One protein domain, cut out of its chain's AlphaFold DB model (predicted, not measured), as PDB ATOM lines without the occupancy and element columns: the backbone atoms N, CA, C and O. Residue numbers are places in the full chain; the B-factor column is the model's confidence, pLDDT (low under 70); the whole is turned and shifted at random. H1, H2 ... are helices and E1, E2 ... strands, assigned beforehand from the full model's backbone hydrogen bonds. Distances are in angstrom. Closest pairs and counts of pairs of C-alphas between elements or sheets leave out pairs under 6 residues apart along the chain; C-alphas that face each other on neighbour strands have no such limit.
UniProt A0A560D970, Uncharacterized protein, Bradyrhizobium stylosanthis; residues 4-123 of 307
ATOM      1  N   ASP A   4     151.244 216.333 195.823       43.25
ATOM      2  CA  ASP A   4     151.223 216.462 194.359       43.25
ATOM      3  C   ASP A   4     152.309 215.653 193.629       43.25
ATOM      4  O   ASP A   4     152.171 215.358 192.442       43.25
ATOM      5  N   GLN A   5     153.375 215.222 194.313       46.53
ATOM      6  CA  GLN A   5     154.390 214.358 193.689       46.53
ATOM      7  C   GLN A   5     153.971 212.884 193.607       46.53
ATOM      8  O   GLN A   5     154.510 212.148 192.782       46.53
ATOM      9  N   ARG A   6     152.973 212.442 194.387       44.53
ATOM     10  CA  ARG A   6     152.530 211.034 194.383       44.53
ATOM     11  C   ARG A   6     151.719 210.654 193.139       44.53
ATOM     12  O   ARG A   6     151.687 209.483 192.782       44.53
ATOM     13  N   ILE A   7     151.114 211.622 192.445       41.66
ATOM     14  CA  ILE A   7     150.240 211.357 191.287       41.66
ATOM     15  C   ILE A   7     151.046 211.124 189.991       41.66
ATOM     16  O   ILE A   7     150.585 210.416 189.100       41.66
ATOM     17  N   LYS A   8     152.293 211.612 189.889       41.41
ATOM     18  CA  LYS A   8     153.131 211.391 188.689       41.41
ATOM     19  C   LYS A   8     153.761 209.997 188.593       41.41
ATOM     20  O   LYS A   8     154.179 209.608 187.507       41.41
ATOM     21  N   ALA A   9     153.801 209.224 189.676       43.84
ATOM     22  CA  ALA A   9     154.450 207.912 189.669       43.84
ATOM     23  C   ALA A   9     153.567 206.774 189.110       43.84
ATOM     24  O   ALA A   9     154.076 205.700 188.805       43.84
ATOM     25  N   ALA A  10     152.264 207.011 188.905       42.16
ATOM     26  CA  ALA A  10     151.351 206.040 188.292       42.16
ATOM     27  C   ALA A  10     151.494 205.930 186.757       42.16
ATOM     28  O   ALA A  10     150.869 205.069 186.144       42.16
ATOM     29  N   GLY A  11     152.307 206.795 186.136       49.25
ATOM     30  CA  GLY A  11     152.528 206.834 184.687       49.25
ATOM     31  C   GLY A  11     153.995 206.785 184.261       49.25
ATOM     32  O   GLY A  11     154.275 207.038 183.093       49.25
ATOM     33  N   ALA A  12     154.930 206.502 185.175       61.38
ATOM     34  CA  ALA A  12     156.329 206.338 184.795       61.38
ATOM     35  C   ALA A  12     156.464 205.070 183.941       61.38
ATOM     36  O   ALA A  12     156.120 203.977 184.395       61.38
ATOM     37  N   ASP A  13     156.942 205.214 182.702       85.94
ATOM     38  CA  ASP A  13     157.278 204.064 181.867       85.94
ATOM     39  C   ASP A  13     158.291 203.204 182.637       85.94
ATOM     40  O   ASP A  13     159.274 203.712 183.186       85.94
ATOM     41  N   ASN A  14     158.069 201.891 182.687       92.50
ATOM     42  CA  ASN A  14     158.981 200.951 183.337       92.50
ATOM     43  C   ASN A  14     160.424 201.134 182.840       92.50
ATOM     44  O   ASN A  14     161.366 200.899 183.594       92.50
ATOM     45  N   LEU A  15     160.605 201.573 181.589       94.25
ATOM     46  CA  LEU A  15     161.916 201.858 181.005       94.25
ATOM     47  C   LEU A  15     162.548 203.169 181.507       94.25
ATOM     48  O   LEU A  15     163.774 203.243 181.597       94.25
ATOM     49  N   ASP A  16     161.756 204.172 181.895       95.00
ATOM     50  CA  ASP A  16     162.270 205.385 182.551       95.00
ATOM     51  C   ASP A  16     162.791 205.057 183.948       95.00
ATOM     52  O   ASP A  16     163.917 205.414 184.303       95.00
ATOM     53  N   VAL A  17     162.005 204.293 184.714       96.06
ATOM     54  CA  VAL A  17     162.427 203.800 186.030       96.06
ATOM     55  C   VAL A  17     163.685 202.949 185.879       96.06
ATOM     56  O   VAL A  17     164.660 203.170 186.590       96.06
ATOM     57  N   LEU A  18     163.722 202.037 184.905       96.81
ATOM     58  CA  LEU A  18     164.891 201.200 184.625       96.81
ATOM     59  C   LEU A  18     166.147 202.031 184.316       96.81
ATOM     60  O   LEU A  18     167.229 201.700 184.802       96.81
ATOM     61  N   SER A  19     166.002 203.117 183.552       97.75
ATOM     62  CA  SER A  19     167.096 204.042 183.226       97.75
ATOM     63  C   SER A  19     167.618 204.756 184.470       97.75
ATOM     64  O   SER A  19     168.829 204.843 184.677       97.75
ATOM     65  N   ALA A  20     166.722 205.205 185.349       97.56
ATOM     66  CA  ALA A  20     167.102 205.831 186.610       97.56
ATOM     67  C   ALA A  20     167.811 204.840 187.553       97.56
ATOM     68  O   ALA A  20     168.847 205.165 188.131       97.56
ATOM     69  N   VAL A  21     167.309 203.602 187.654       97.62
ATOM     70  CA  VAL A  21     167.943 202.513 188.421       97.62
ATOM     71  C   VAL A  21     169.336 202.207 187.877       97.62
ATOM     72  O   VAL A  21     170.279 202.034 188.651       97.62
ATOM     73  N   TRP A  22     169.479 202.168 186.550       98.19
ATOM     74  CA  TRP A  22     170.757 201.965 185.883       98.19
ATOM     75  C   TRP A  22     171.766 203.047 186.272       98.19
ATOM     76  O   TRP A  22     172.818 202.715 186.823       98.19
ATOM     77  N   ILE A  23     171.407 204.323 186.090       98.06
ATOM     78  CA  ILE A  23     172.257 205.470 186.436       98.06
ATOM     79  C   ILE A  23     172.652 205.418 187.912       98.06
ATOM     80  O   ILE A  23     173.844 205.453 188.219       98.06
ATOM     81  N   LEU A  24     171.680 205.264 188.821       97.31
ATOM     82  CA  LEU A  24     171.939 205.166 190.260       97.31
ATOM     83  C   LEU A  24     172.922 204.038 190.572       97.31
ATOM     84  O   LEU A  24     173.857 204.233 191.341       97.31
ATOM     85  N   SER A  25     172.767 202.879 189.933       97.25
ATOM     86  CA  SER A  25     173.647 201.739 190.185       97.25
ATOM     87  C   SER A  25     175.087 201.922 189.705       97.25
ATOM     88  O   SER A  25     176.012 201.310 190.251       97.25
ATOM     89  N   CYS A  26     175.286 202.782 188.709       97.62
ATOM     90  CA  CYS A  26     176.597 203.157 188.205       97.62
ATOM     91  C   CYS A  26     177.295 204.179 189.107       97.62
ATOM     92  O   CYS A  26     178.502 204.064 189.315       97.62
ATOM     93  N   ILE A  27     176.552 205.154 189.641       96.94
ATOM     94  CA  ILE A  27     177.122 206.303 190.364       96.94
ATOM     95  C   ILE A  27     177.153 206.141 191.887       96.94
ATOM     96  O   ILE A  27     177.828 206.928 192.552       96.94
ATOM     97  N   ASP A  28     176.423 205.173 192.451       95.06
ATOM     98  CA  ASP A  28     176.393 204.964 193.901       95.06
ATOM     99  C   ASP A  28     177.778 204.590 194.438       95.06
ATOM    100  O   ASP A  28     178.513 203.824 193.812       95.06
ATOM    101  N   GLU A  29     178.126 205.092 195.619       92.50
ATOM    102  CA  GLU A  29     179.379 204.728 196.285       92.50
ATOM    103  C   GLU A  29     179.463 203.215 196.525       92.50
ATOM    104  O   GLU A  29     180.497 202.595 196.285       92.50
ATOM    105  N   ASN A  30     178.350 202.584 196.902       93.38
ATOM    106  CA  ASN A  30     178.294 201.161 197.194       93.38
ATOM    107  C   ASN A  30     177.911 200.346 195.948       93.38
ATOM    108  O   ASN A  30     176.882 200.606 195.322       93.38
ATOM    109  N   PRO A  31     178.667 199.284 195.608       94.56
ATOM    110  CA  PRO A  31     178.294 198.384 194.514       94.56
ATOM    111  C   PRO A  31     177.021 197.563 194.773       94.56
ATOM    112  O   PRO A  31     176.441 197.024 193.829       94.56
ATOM    113  N   ILE A  32     176.629 197.408 196.043       96.50
ATOM    114  CA  ILE A  32     175.447 196.656 196.485       96.50
ATOM    115  C   ILE A  32     174.335 197.648 196.819       96.50
ATOM    116  O   ILE A  32     174.526 198.542 197.638       96.50
ATOM    117  N   LEU A  33     173.170 197.455 196.204       96.88
ATOM    118  CA  LEU A  33     171.998 198.313 196.370       96.88
ATOM    119  C   LEU A  33     170.830 197.485 196.886       96.88
ATOM    120  O   LEU A  33     170.665 196.333 196.481       96.88
ATOM    121  N   THR A  34     169.999 198.075 197.743       97.75
ATOM    122  CA  THR A  34     168.730 197.470 198.166       97.75
ATOM    123  C   THR A  34     167.597 197.931 197.257       97.75
ATOM    124  O   THR A  34     167.583 199.074 196.796       97.75
ATOM    125  N   TYR A  35     166.615 197.059 197.021       97.69
ATOM    126  CA  TYR A  35     165.408 197.444 196.278       97.69
ATOM    127  C   TYR A  35     164.653 198.579 196.973       97.69
ATOM    128  O   TYR A  35     164.221 199.517 196.316       97.69
ATOM    129  N   GLU A  36     164.570 198.532 198.301       95.75
ATOM    130  CA  GLU A  36     163.947 199.573 199.120       95.75
ATOM    131  C   GLU A  36     164.659 200.924 198.995       95.75
ATOM    132  O   GLU A  36     164.013 201.955 198.821       95.75
ATOM    133  N   GLY A  37     165.995 200.924 198.975       95.56
ATOM    134  CA  GLY A  37     166.774 202.146 198.800       95.56
ATOM    135  C   GLY A  37     166.545 202.786 197.434       95.56
ATOM    136  O   GLY A  37     166.464 204.008 197.328       95.56
ATOM    137  N   ILE A  38     166.386 201.972 196.390       96.56
ATOM    138  CA  ILE A  38     166.020 202.449 195.056       96.56
ATOM    139  C   ILE A  38     164.591 202.996 195.032       96.56
ATOM    140  O   ILE A  38     164.390 204.104 194.538       96.56
ATOM    141  N   SER A  39     163.621 202.264 195.589       95.19
ATOM    142  CA  SER A  39     162.224 202.710 195.648       95.19
ATOM    143  C   SER A  39     162.076 204.035 196.389       95.19
ATOM    144  O   SER A  39     161.413 204.937 195.885       95.19
ATOM    145  N   SER A  40     162.751 204.181 197.533       93.94
ATOM    146  CA  SER A  40     162.755 205.416 198.322       93.94
ATOM    147  C   SER A  40     163.364 206.590 197.541       93.94
ATOM    148  O   SER A  40     162.719 207.624 197.378       93.94
ATOM    149  N   ARG A  41     164.559 206.417 196.953       93.81
ATOM    150  CA  ARG A  41     165.255 207.487 196.205       93.81
ATOM    151  C   ARG A  41     164.518 207.948 194.953       93.81
ATOM    152  O   ARG A  41     164.606 209.117 194.594       93.81
ATOM    153  N   LEU A  42     163.831 207.033 194.275       94.31
ATOM    154  CA  LEU A  42     163.056 207.337 193.072       94.31
ATOM    155  C   LEU A  42     161.608 207.751 193.385       94.31
ATOM    156  O   LEU A  42     160.871 208.087 192.462       94.31
ATOM    157  N   GLY A  43     161.195 207.739 194.659       93.00
ATOM    158  CA  GLY A  43     159.827 208.067 195.065       93.00
ATOM    159  C   GLY A  43     158.781 207.131 194.455       93.00
ATOM    160  O   GLY A  43     157.684 207.575 194.110       93.00
ATOM    161  N   LEU A  44     159.128 205.853 194.267       93.06
ATOM    162  CA  LEU A  44     158.238 204.877 193.643       93.06
ATOM    163  C   LEU A  44     157.089 204.497 194.594       93.06
ATOM    164  O   LEU A  44     157.295 204.442 195.810       93.06
ATOM    165  N   PRO A  45     155.886 204.192 194.070       92.25
ATOM    166  CA  PRO A  45     154.796 203.658 194.873       92.25
ATOM    167  C   PRO A  45     155.206 202.338 195.530       92.25
ATOM    168  O   PRO A  45     155.905 201.536 194.918       92.25
ATOM    169  N   GLU A  46     154.701 202.069 196.733       89.56
ATOM    170  CA  GLU A  46     154.988 200.826 197.470       89.56
ATOM    171  C   GLU A  46     154.606 199.564 196.673       89.56
ATOM    172  O   GLU A  46     155.283 198.543 196.740       89.56
ATOM    173  N   ALA A  47     153.564 199.661 195.841       91.62
ATOM    174  CA  ALA A  47     153.107 198.584 194.965       91.62
ATOM    175  C   ALA A  47     153.954 198.390 193.688       91.62
ATOM    176  O   ALA A  47     153.687 197.463 192.921       91.62
ATOM    177  N   PHE A  48     154.934 199.255 193.402       94.62
ATOM    178  CA  PHE A  48     155.739 199.141 192.188       94.62
ATOM    179  C   PHE A  48     156.732 197.976 192.295       94.62
ATOM    180  O   PHE A  48     157.593 197.945 193.177       94.62
ATOM    181  N   ASP A  49     156.660 197.032 191.353       95.12
ATOM    182  CA  ASP A  49     157.501 195.832 191.354       95.12
ATOM    183  C   ASP A  49     158.922 196.102 190.827       95.12
ATOM    184  O   ASP A  49     159.342 195.648 189.756       95.12
ATOM    185  N   ILE A  50     159.711 196.831 191.618       96.38
ATOM    186  CA  ILE A  50     161.124 197.092 191.324       96.38
ATOM    187  C   ILE A  50     161.944 195.794 191.255       96.38
ATOM    188  O   ILE A  50     162.898 195.687 190.479       96.38
ATOM    189  N   ARG A  51     161.559 194.777 192.040       97.00
ATOM    190  CA  ARG A  51     162.237 193.475 192.070       97.00
ATOM    191  C   ARG A  51     162.059 192.767 190.735       97.00
ATOM    192  O   ARG A  51     163.043 192.281 190.178       97.00
ATOM    193  N   GLY A  52     160.834 192.718 190.217       96.19
ATOM    194  CA  GLY A  52     160.515 192.180 188.900       96.19
ATOM    195  C   GLY A  52     161.228 192.936 187.786       96.19
ATOM    196  O   GLY A  52     161.850 192.299 186.934       96.19
ATOM    197  N   LEU A  53     161.238 194.273 187.844       96.31
ATOM    198  CA  LEU A  53     161.908 195.118 186.852       96.31
ATOM    199  C   LEU A  53     163.406 194.792 186.728       96.31
ATOM    200  O   LEU A  53     163.901 194.525 185.633       96.31
ATOM    201  N   VAL A  54     164.120 194.745 187.855       97.00
ATOM    202  CA  VAL A  54     165.555 194.419 187.900       97.00
ATOM    203  C   VAL A  54     165.808 192.956 187.520       97.00
ATOM    204  O   VAL A  54     166.723 192.659 186.751       97.00
ATOM    205  N   ARG A  55     164.993 192.016 188.021       96.69
ATOM    206  CA  ARG A  55     165.129 190.582 187.699       96.69
ATOM    207  C   ARG A  55     164.894 190.281 186.223       96.69
ATOM    208  O   ARG A  55     165.507 189.344 185.714       96.69
ATOM    209  N   GLY A  56     164.034 191.050 185.561       95.62
ATOM    210  CA  GLY A  56     163.738 190.936 184.135       95.62
ATOM    211  C   GLY A  56     164.827 191.491 183.216       95.62
ATOM    212  O   GLY A  56     164.674 191.400 181.998       95.62
ATOM    213  N   ARG A  57     165.897 192.077 183.774       96.44
ATOM    214  CA  ARG A  57     166.981 192.744 183.037       96.44
ATOM    215  C   ARG A  57     168.352 192.288 183.538       96.44
ATOM    216  O   ARG A  57     169.160 193.074 184.037       96.44
ATOM    217  N   ARG A  58     168.605 190.978 183.454       96.25
ATOM    218  CA  ARG A  58     169.846 190.338 183.946       96.25
ATOM    219  C   ARG A  58     171.098 190.746 183.168       96.25
ATOM    220  O   ARG A  58     172.214 190.559 183.640       96.25
ATOM    221  N   GLU A  59     170.907 191.291 181.977       96.62
ATOM    222  CA  GLU A  59     171.940 191.908 181.157       96.62
ATOM    223  C   GLU A  59     172.455 193.228 181.752       96.62
ATOM    224  O   GLU A  59     173.618 193.571 181.545       96.62
ATOM    225  N   LEU A  60     171.632 193.925 182.545       97.12
ATOM    226  CA  LEU A  60     171.998 195.157 183.252       97.12
ATOM    227  C   LEU A  60     172.344 194.892 184.727       97.12
ATOM    228  O   LEU A  60     173.244 195.518 185.291       97.12
ATOM    229  N   PHE A  61     171.662 193.942 185.369       97.88
ATOM    230  CA  PHE A  61     171.753 193.749 186.815       97.88
ATOM    231  C   PHE A  61     171.999 192.301 187.229       97.88
ATOM    232  O   PHE A  61     171.563 191.349 186.590       97.88
ATOM    233  N   ARG A  62     172.629 192.135 188.394       97.00
ATOM    234  CA  ARG A  62     172.767 190.854 189.094       97.00
ATOM    235  C   ARG A  62     171.877 190.856 190.333       97.00
ATOM    236  O   ARG A  62     172.256 191.476 191.330       97.00
ATOM    237  N   PRO A  63     170.721 190.172 190.309       97.06
ATOM    238  CA  PRO A  63     169.896 190.002 191.496       97.06
ATOM    239  C   PRO A  63     170.655 189.215 192.568       97.06
ATOM    240  O   PRO A  63     171.166 188.124 192.309       97.06
ATOM    241  N   GLY A  64     170.707 189.768 193.774       95.94
ATOM    242  CA  GLY A  64     171.345 189.166 194.931       95.94
ATOM    243  C   GLY A  64     172.874 189.181 194.950       95.94
ATOM    244  O   GLY A  64     173.579 189.604 194.025       95.94
ATOM    245  N   VAL A  65     173.403 188.709 196.077       95.75
ATOM    246  CA  VAL A  65     174.837 188.609 196.369       95.75
ATOM    247  C   VAL A  65     175.137 187.302 197.108       95.75
ATOM    248  O   VAL A  65     174.225 186.613 197.560       95.75
ATOM    249  N   LEU A  66     176.420 186.946 197.207       96.00
ATOM    250  CA  LEU A  66     176.864 185.839 198.059       96.00
ATOM    251  C   LEU A  66     176.670 186.207 199.534       96.00
ATOM    252  O   LEU A  66     176.963 187.343 199.908       96.00
ATOM    253  N   GLU A  67     176.258 185.243 200.357       96.38
ATOM    254  CA  GLU A  67     175.960 185.464 201.782       96.38
ATOM    255  C   GLU A  67     177.154 186.064 202.532       96.38
ATOM    256  O   GLU A  67     177.040 187.109 203.157       96.38
ATOM    257  N   SER A  68     178.353 185.510 202.321       96.12
ATOM    258  CA  SER A  68     179.590 186.018 202.927       96.12
ATOM    259  C   SER A  68     179.865 187.493 202.614       96.12
ATOM    260  O   SER A  68     180.426 188.222 203.435       96.12
ATOM    261  N   ARG A  69     179.461 187.951 201.424       95.38
ATOM    262  CA  ARG A  69     179.594 189.348 201.009       95.38
ATOM    263  C   ARG A  69     178.506 190.221 201.623       95.38
ATOM    264  O   ARG A  69     178.806 191.348 202.006       95.38
ATOM    265  N   LEU A  70     177.279 189.708 201.718       96.69
ATOM    266  CA  LEU A  70     176.194 190.387 202.419       96.69
ATOM    267  C   LEU A  70     176.566 190.608 203.888       96.69
ATOM    268  O   LEU A  70     176.462 191.730 204.369       96.69
ATOM    269  N   ASP A  71     177.095 189.589 204.563       97.25
ATOM    270  CA  ASP A  71     177.514 189.663 205.966       97.25
ATOM    271  C   ASP A  71     178.679 190.630 206.187       97.25
ATOM    272  O   ASP A  71     178.737 191.342 207.191       97.25
ATOM    273  N   ALA A  72     179.639 190.672 205.257       95.94
ATOM    274  CA  ALA A  72     180.714 191.659 205.294       95.94
ATOM    275  C   ALA A  72     180.164 193.089 205.164       95.94
ATOM    276  O   ALA A  72     180.545 193.968 205.936       95.94
ATOM    277  N   TRP A  73     179.225 193.304 204.242       95.69
ATOM    278  CA  TRP A  73     178.591 194.603 204.040       95.69
ATOM    279  C   TRP A  73     177.698 195.013 205.225       95.69
ATOM    280  O   TRP A  73     177.786 196.147 205.691       95.69
ATOM    281  N   LYS A  74     176.930 194.083 205.812       96.75
ATOM    282  CA  LYS A  74     176.173 194.308 207.057       96.75
ATOM    283  C   LYS A  74     177.078 194.750 208.205       96.75
ATOM    284  O   LYS A  74     176.762 195.716 208.892       96.75
ATOM    285  N   ARG A  75     178.236 194.101 208.385       97.00
ATOM    286  CA  ARG A  75     179.230 194.502 209.399       97.00
ATOM    287  C   ARG A  75     179.767 195.916 209.163       97.00
ATOM    288  O   ARG A  75     179.905 196.670 210.123       97.00
ATOM    289  N   GLN A  76     180.020 196.295 207.907       94.69
ATOM    290  CA  GLN A  76     180.420 197.664 207.558       94.69
ATOM    291  C   GLN A  76     179.322 198.677 207.912       94.69
ATOM    292  O   GLN A  76     179.619 199.662 208.590       94.69
ATOM    293  N   MET A  77     178.063 198.390 207.564       94.94
ATOM    294  CA  MET A  77     176.918 199.239 207.918       94.94
ATOM    295  C   MET A  77     176.755 199.392 209.435       94.94
ATOM    296  O   MET A  77     176.606 200.509 209.922       94.94
ATOM    297  N   ILE A  78     176.871 198.306 210.206       95.06
ATOM    298  CA  ILE A  78     176.803 198.354 211.679       95.06
ATOM    299  C   ILE A  78     177.930 199.218 212.264       95.06
ATOM    300  O   ILE A  78     177.712 199.936 213.235       95.06
ATOM    301  N   SER A  79     179.119 199.208 211.650       94.31
ATOM    302  CA  SER A  79     180.238 200.085 212.033       94.31
ATOM    303  C   SER A  79     180.076 201.552 211.598       94.31
ATOM    304  O   SER A  79     180.992 202.350 211.789       94.31
ATOM    305  N   GLY A  80     178.941 201.914 210.990       90.88
ATOM    306  CA  GLY A  80     178.639 203.269 210.522       90.88
ATOM    307  C   GLY A  80     179.248 203.627 209.165       90.88
ATOM    308  O   GLY A  80     179.204 204.786 208.762       90.88
ATOM    309  N   ARG A  81     179.822 202.659 208.442       88.69
ATOM    310  CA  ARG A  81     180.399 202.871 207.106       88.69
ATOM    311  C   ARG A  81     179.402 202.455 206.028       88.69
ATOM    312  O   ARG A  81     178.690 201.470 206.198       88.69
ATOM    313  N   SER A  82     179.395 203.158 204.892       85.19
ATOM    314  CA  SER A  82     178.653 202.730 203.692       85.19
ATOM    315  C   SER A  82     177.139 202.549 203.895       85.19
ATOM    316  O   SER A  82     176.532 201.651 203.314       85.19
ATOM    317  N   LEU A  83     176.520 203.405 204.712       90.69
ATOM    318  CA  LEU A  83     175.085 203.354 204.998       90.69
ATOM    319  C   LEU A  83     174.253 203.844 203.796       90.69
ATOM    320  O   LEU A  83     174.458 204.970 203.336       90.69
ATOM    321  N   PRO A  84     173.288 203.051 203.294       89.75
ATOM    322  CA  PRO A  84     172.269 203.547 202.376       89.75
ATOM    323  C   PRO A  84     171.436 204.660 203.022       89.75
ATOM    324  O   PRO A  84     171.196 204.633 204.228       89.75
ATOM    325  N   SER A  85     170.929 205.592 202.211       87.25
ATOM    326  CA  SER A  85     170.173 206.762 202.690       87.25
ATOM    327  C   SER A  85     168.994 206.378 203.594       87.25
ATOM    328  O   SER A  85     168.887 206.884 204.705       87.25
ATOM    329  N   TRP A  86     168.191 205.394 203.190       92.19
ATOM    330  CA  TRP A  86     167.029 204.951 203.968       92.19
ATOM    331  C   TRP A  86     167.396 204.317 205.325       92.19
ATOM    332  O   TRP A  86     166.667 204.481 206.293       92.19
ATOM    333  N   ILE A  87     168.556 203.652 205.437       94.00
ATOM    334  CA  ILE A  87     169.061 203.141 206.724       94.00
ATOM    335  C   ILE A  87     169.572 204.294 207.593       94.00
ATOM    336  O   ILE A  87     169.437 204.259 208.814       94.00
ATOM    337  N   SER A  88     170.188 205.312 206.979       92.19
ATOM    338  CA  SER A  88     170.714 206.474 207.708       92.19
ATOM    339  C   SER A  88     169.622 207.360 208.314       92.19
ATOM    340  O   SER A  88     169.898 208.081 209.267       92.19
ATOM    341  N   GLU A  89     168.392 207.272 207.801       93.25
ATOM    342  CA  GLU A  89     167.218 207.992 208.311       93.25
ATOM    343  C   GLU A  89     166.641 207.368 209.598       93.25
ATOM    344  O   GLU A  89     165.912 208.035 210.335       93.25
ATOM    345  N   ILE A  90     167.000 206.117 209.921       94.69
ATOM    346  CA  ILE A  90     166.574 205.447 211.156       94.69
ATOM    347  C   ILE A  90     167.382 206.012 212.329       94.69
ATOM    348  O   ILE A  90     168.591 205.785 212.445       94.69
ATOM    349  N   SER A  91     166.702 206.769 213.193       95.50
ATOM    350  CA  SER A  91     167.326 207.475 214.321       95.50
ATOM    351  C   SER A  91     167.757 206.532 215.446       95.50
ATOM    352  O   SER A  91     168.818 206.734 216.036       95.50
ATOM    353  N   ASP A  92     166.955 205.504 215.742       96.75
ATOM    354  CA  ASP A  92     167.256 204.551 216.807       96.75
ATOM    355  C   ASP A  92     168.329 203.537 216.380       96.75
ATOM    356  O   ASP A  92     168.276 202.932 215.307       96.75
ATOM    357  N   ALA A  93     169.336 203.347 217.232       95.56
ATOM    358  CA  ALA A  93     170.491 202.518 216.911       95.56
ATOM    359  C   ALA A  93     170.147 201.021 216.885       95.56
ATOM    360  O   ALA A  93     170.687 200.297 216.041       95.56
ATOM    361  N   GLU A  94     169.261 200.571 217.777       96.50
ATOM    362  CA  GLU A  94     168.835 199.171 217.844       96.50
ATOM    363  C   GLU A  94     167.871 198.836 216.702       96.50
ATOM    364  O   GLU A  94     168.083 197.835 216.013       96.50
ATOM    365  N   GLU A  95     166.903 199.708 216.405       96.81
ATOM    366  CA  GLU A  95     166.028 199.584 215.231       96.81
ATOM    367  C   GLU A  95     166.837 199.546 213.928       96.81
ATOM    368  O   GLU A  95     166.653 198.655 213.096       96.81
ATOM    369  N   ARG A  96     167.818 200.444 213.775       96.75
ATOM    370  CA  ARG A  96     168.705 200.461 212.604       96.75
ATOM    371  C   ARG A  96     169.492 199.160 212.468       96.75
ATOM    372  O   ARG A  96     169.626 198.623 211.368       96.75
ATOM    373  N   LYS A  97     170.022 198.629 213.573       96.94
ATOM    374  CA  LYS A  97     170.755 197.355 213.590       96.94
ATOM    375  C   LYS A  97     169.836 196.178 213.252       96.94
ATOM    376  O   LYS A  97     170.252 195.286 212.510       96.94
ATOM    377  N   ALA A  98     168.599 196.183 213.743       97.56
ATOM    378  CA  ALA A  98     167.588 195.190 213.400       97.56
ATOM    379  C   ALA A  98     167.237 195.238 211.903       97.56
ATOM    380  O   ALA A  98     167.279 194.198 211.244       97.56
ATOM    381  N   ALA A  99     167.007 196.433 211.346       97.25
ATOM    382  CA  ALA A  99     166.752 196.637 209.919       97.25
ATOM    383  C   ALA A  99     167.917 196.131 209.051       97.25
ATOM    384  O   ALA A  99     167.700 195.380 208.103       97.25
ATOM    385  N   ILE A 100     169.167 196.450 209.417       97.38
ATOM    386  CA  ILE A 100     170.366 195.938 208.730       97.38
ATOM    387  C   ILE A 100     170.413 194.403 208.755       97.38
ATOM    388  O   ILE A 100     170.696 193.771 207.733       97.38
ATOM    389  N   ASN A 101     170.143 193.788 209.908       97.62
ATOM    390  CA  ASN A 101     170.182 192.334 210.052       97.62
ATOM    391  C   ASN A 101     169.076 191.635 209.251       97.62
ATOM    392  O   ASN A 101     169.326 190.547 208.725       97.62
ATOM    393  N   ALA A 102     167.914 192.276 209.105       97.94
ATOM    394  CA  ALA A 102     166.771 191.762 208.356       97.94
ATOM    395  C   ALA A 102     166.998 191.699 206.834       97.94
ATOM    396  O   ALA A 102     166.351 190.896 206.165       97.94
ATOM    397  N   ILE A 103     167.930 192.486 206.277       97.81
ATOM    398  CA  ILE A 103     168.232 192.473 204.835       97.81
ATOM    399  C   ILE A 103     168.688 191.074 204.407       97.81
ATOM    400  O   ILE A 103     169.706 190.571 204.882       97.81
ATOM    401  N   THR A 104     167.996 190.451 203.458       98.12
ATOM    402  CA  THR A 104     168.389 189.148 202.907       98.12
ATOM    403  C   THR A 104     169.087 189.295 201.556       98.12
ATOM    404  O   THR A 104     169.020 190.329 200.885       98.12
ATOM    405  N   ARG A 105     169.704 188.209 201.074       97.25
ATOM    406  CA  ARG A 105     170.267 188.129 199.713       97.25
ATOM    407  C   ARG A 105     169.269 188.459 198.602       97.25
ATOM    408  O   ARG A 105     169.691 188.779 197.496       97.25
ATOM    409  N   ASN A 106     167.969 188.344 198.863       97.19
ATOM    410  CA  ASN A 106     166.920 188.600 197.881       97.19
ATOM    411  C   ASN A 106     166.437 190.052 197.886       97.19
ATOM    412  O   ASN A 106     165.665 190.407 196.998       97.19
ATOM    413  N   ASP A 107     166.895 190.866 198.840       97.62
ATOM    414  CA  ASP A 107     166.520 192.276 198.987       97.62
ATOM    415  C   ASP A 107     167.544 193.226 198.353       97.62
ATOM    416  O   ASP A 107     167.359 194.446 198.343       97.62
ATOM    417  N   VAL A 108     168.610 192.660 197.785       97.56
ATOM    418  CA  VAL A 108     169.715 193.392 197.172       97.56
ATOM    419  C   VAL A 108     169.953 192.984 195.723       97.56
ATOM    420  O   VAL A 108     169.572 191.899 195.273       97.56
ATOM    421  N   PHE A 109     170.629 193.853 194.986       97.88
ATOM    422  CA  PHE A 109     171.148 193.587 193.651       97.88
ATOM    423  C   PHE A 109     172.428 194.393 193.408       97.88
ATOM    424  O   PHE A 109     172.844 195.208 194.235       97.88
ATOM    425  N   ARG A 110     173.082 194.130 192.276       96.62
ATOM    426  CA  ARG A 110     174.281 194.850 191.831       96.62
ATOM    427  C   ARG A 110     174.188 195.204 190.358       96.62
ATOM    428  O   ARG A 110     173.522 194.505 189.593       96.62
ATOM    429  N   ASN A 111     174.926 196.228 189.952       97.62
ATOM    430  CA  ASN A 111     175.183 196.490 188.541       97.62
ATOM    431  C   ASN A 111     176.042 195.358 187.932       97.62
ATOM    432  O   ASN A 111     176.976 194.870 188.576       97.62
ATOM    433  N   GLN A 112     175.749 194.946 186.695       97.19
ATOM    434  CA  GLN A 112     176.467 193.876 185.990       97.19
ATOM    435  C   GLN A 112     177.981 194.131 185.865       97.19
ATOM    436  O   GLN A 112     178.757 193.172 185.902       97.19
ATOM    437  N   PHE A 113     178.393 195.398 185.768       96.62
ATOM    438  CA  PHE A 113     179.786 195.822 185.606       96.62
ATOM    439  C   PHE A 113     180.501 196.089 186.939       96.62
ATOM    440  O   PHE A 113     181.725 196.138 186.978       96.62
ATOM    441  N   ARG A 114     179.769 196.186 188.056       95.44
ATOM    442  CA  ARG A 114     180.334 196.409 189.401       95.44
ATOM    443  C   ARG A 114     180.318 195.117 190.217       95.44
ATOM    444  O   ARG A 114     179.615 194.962 191.215       95.44
ATOM    445  N   ALA A 115     181.081 194.130 189.748       87.50
ATOM    446  CA  ALA A 115     181.049 192.780 190.304       87.50
ATOM    447  C   ALA A 115     181.835 192.617 191.618       87.50
ATOM    448  O   ALA A 115     181.554 191.667 192.355       87.50
ATOM    449  N   SER A 116     182.779 193.505 191.934       91.62
ATOM    450  CA  SER A 116     183.648 193.422 193.121       91.62
ATOM    451  C   SER A 116     183.116 194.251 194.301       91.62
ATOM    452  O   SER A 116     182.400 195.221 194.069       91.62
ATOM    453  N   PRO A 117     183.432 193.893 195.564       87.19
ATOM    454  CA  PRO A 117     183.000 194.659 196.744       87.19
ATOM    455  C   PRO A 117     183.516 196.102 196.762       87.19
ATOM    456  O   PRO A 117     182.832 196.985 197.256       87.19
ATOM    457  N   GLU A 118     184.699 196.320 196.190       92.06
ATOM    458  CA  GLU A 118     185.391 197.614 196.119       92.06
ATOM    459  C   GLU A 118     185.354 198.187 194.695       92.06
ATOM    460  O   GLU A 118     186.207 198.978 194.305       92.06
ATOM    461  N   ALA A 119     184.402 197.738 193.866       94.38
ATOM    462  CA  ALA A 119     184.300 198.222 192.496       94.38
ATOM    463  C   ALA A 119     184.033 199.742 192.493       94.38
ATOM    464  O   ALA A 119     183.046 200.176 193.109       94.38
ATOM    465  N   PRO A 120     184.850 200.543 191.781       96.25
ATOM    466  CA  PRO A 120     184.626 201.978 191.683       96.25
ATOM    467  C   PRO A 120     183.289 202.267 190.988       96.25
ATOM    468  O   PRO A 120     182.614 201.365 190.470       96.25
ATOM    469  N   LYS A 121     182.889 203.539 190.994       97.25
ATOM    470  CA  LYS A 121     181.774 204.015 190.168       97.25
ATOM    471  C   LYS A 121     182.044 203.671 188.705       97.25
ATOM    472  O   LYS A 121     183.194 203.660 188.271       97.25
ATOM    473  N   SER A 122     180.989 203.360 187.962       97.19
ATOM    474  CA  SER A 122     181.127 203.034 186.545       97.19
ATOM    475  C   SER A 122     181.506 204.278 185.743       97.19
ATOM    476  O   SER A 122     180.955 205.356 185.972       97.19
ATOM    477  N   ASP A 123     182.382 204.107 184.756       97.50
ATOM    478  CA  ASP A 123     182.727 205.171 183.819       97.50
ATOM    479  C   ASP A 123     181.512 205.608 182.988       97.50
ATOM    480  O   ASP A 123     180.577 204.834 182.748       97.50
TER     481      ASP A 123
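AT A GLANCE: This is residues 4 to 123 of the 307 residues of an uncharacterized protein of Bradyrhizobium stylosanthis (UniProt A0A560D970). A small antiparallel sheet of three short strands has helices H2 and H4 crossing one of its faces, while H5 and H7, side by side and running opposite ways, make one end of the domain. H3 and the short H6 bridge the two parts, and H1 lies at the far end from H5. The printed part has 120 residues, with seven named helices and three named strands in the order H1 H2 E1 H3 H4 E2 H5 H6 H7 E3; the sheet's order is E1 E3 E2. It is mostly helix and compact, with a radius of gyration of the C-alphas of 14.3 A and spans of 39 by 32 by 23 A.

HOW THE PARTS SIT: H1, residues 8 to 11, touches no helix. H2, residues 14 to 27, is on the sheet of E1, residues 32 to 34, E3, residues 108 to 111, and E2, residues 61 to 63. It runs across the strands at a height over the sheet of 10.5 A, and its closest C-alphas to E3 are those of Ser 25 and Asn 111, 5.7 A apart. E1 and E3 are antiparallel at 133 degrees, with N 33 and O 109 within hydrogen-bond range at 3.0 A. H3, residues 35 to 42, is the hub and only grazes the sheet; it only just touches H2, with 3 pairs of C-alphas within 8 A, the closest those of Val 21 and Ile 38 at 6.9 A. H4, residues 50 to 55, is on the same face as H2, over E2 at a height over the sheet of 8.5 A. E1, H3, H4 and E2 make a split strand-helix-strand unit, two strands running the same way with E3 between them, and its crossover is right-handed. E3 and E2 are antiparallel at 157 degrees, with N 62 and O 110 at 2.8 A. H5, residues 67 to 78, touches H7, residues 93 to 102, with residues 74 to 78 alone, at a shallow tilt of 11 degrees, opposite ways; the closest C-alphas are those of Lys 74 and Ile 100, 6.3 A apart. H6, residues 85 to 88, touches H3, the closest C-alphas being those of Gly 37 and Trp 86 at 5.9 A. Every O i to N i+4 pair is within hydrogen-bond range in H2, H3, H4, H5 and H7; H1 and H6 are too short for such a pair.

IN THESE COORDINATES: H2 begins at C-alpha 14 (158.981, 200.951, 183.337) and is 20.2 A long; H5 is 16.3 A and H7 14.2 A. E3 ends at C-alpha 111 (175.183, 196.490, 188.541).

THE WHOLE: The two C-alphas farthest apart, those of Asp 4 and Ser 68, are 42.5 A apart. The printed part has no cut and no long link; residues 112 to 123 hold no named element. Mean pLDDT of the printed part is 91.6, with residues 4 to 12 under 70.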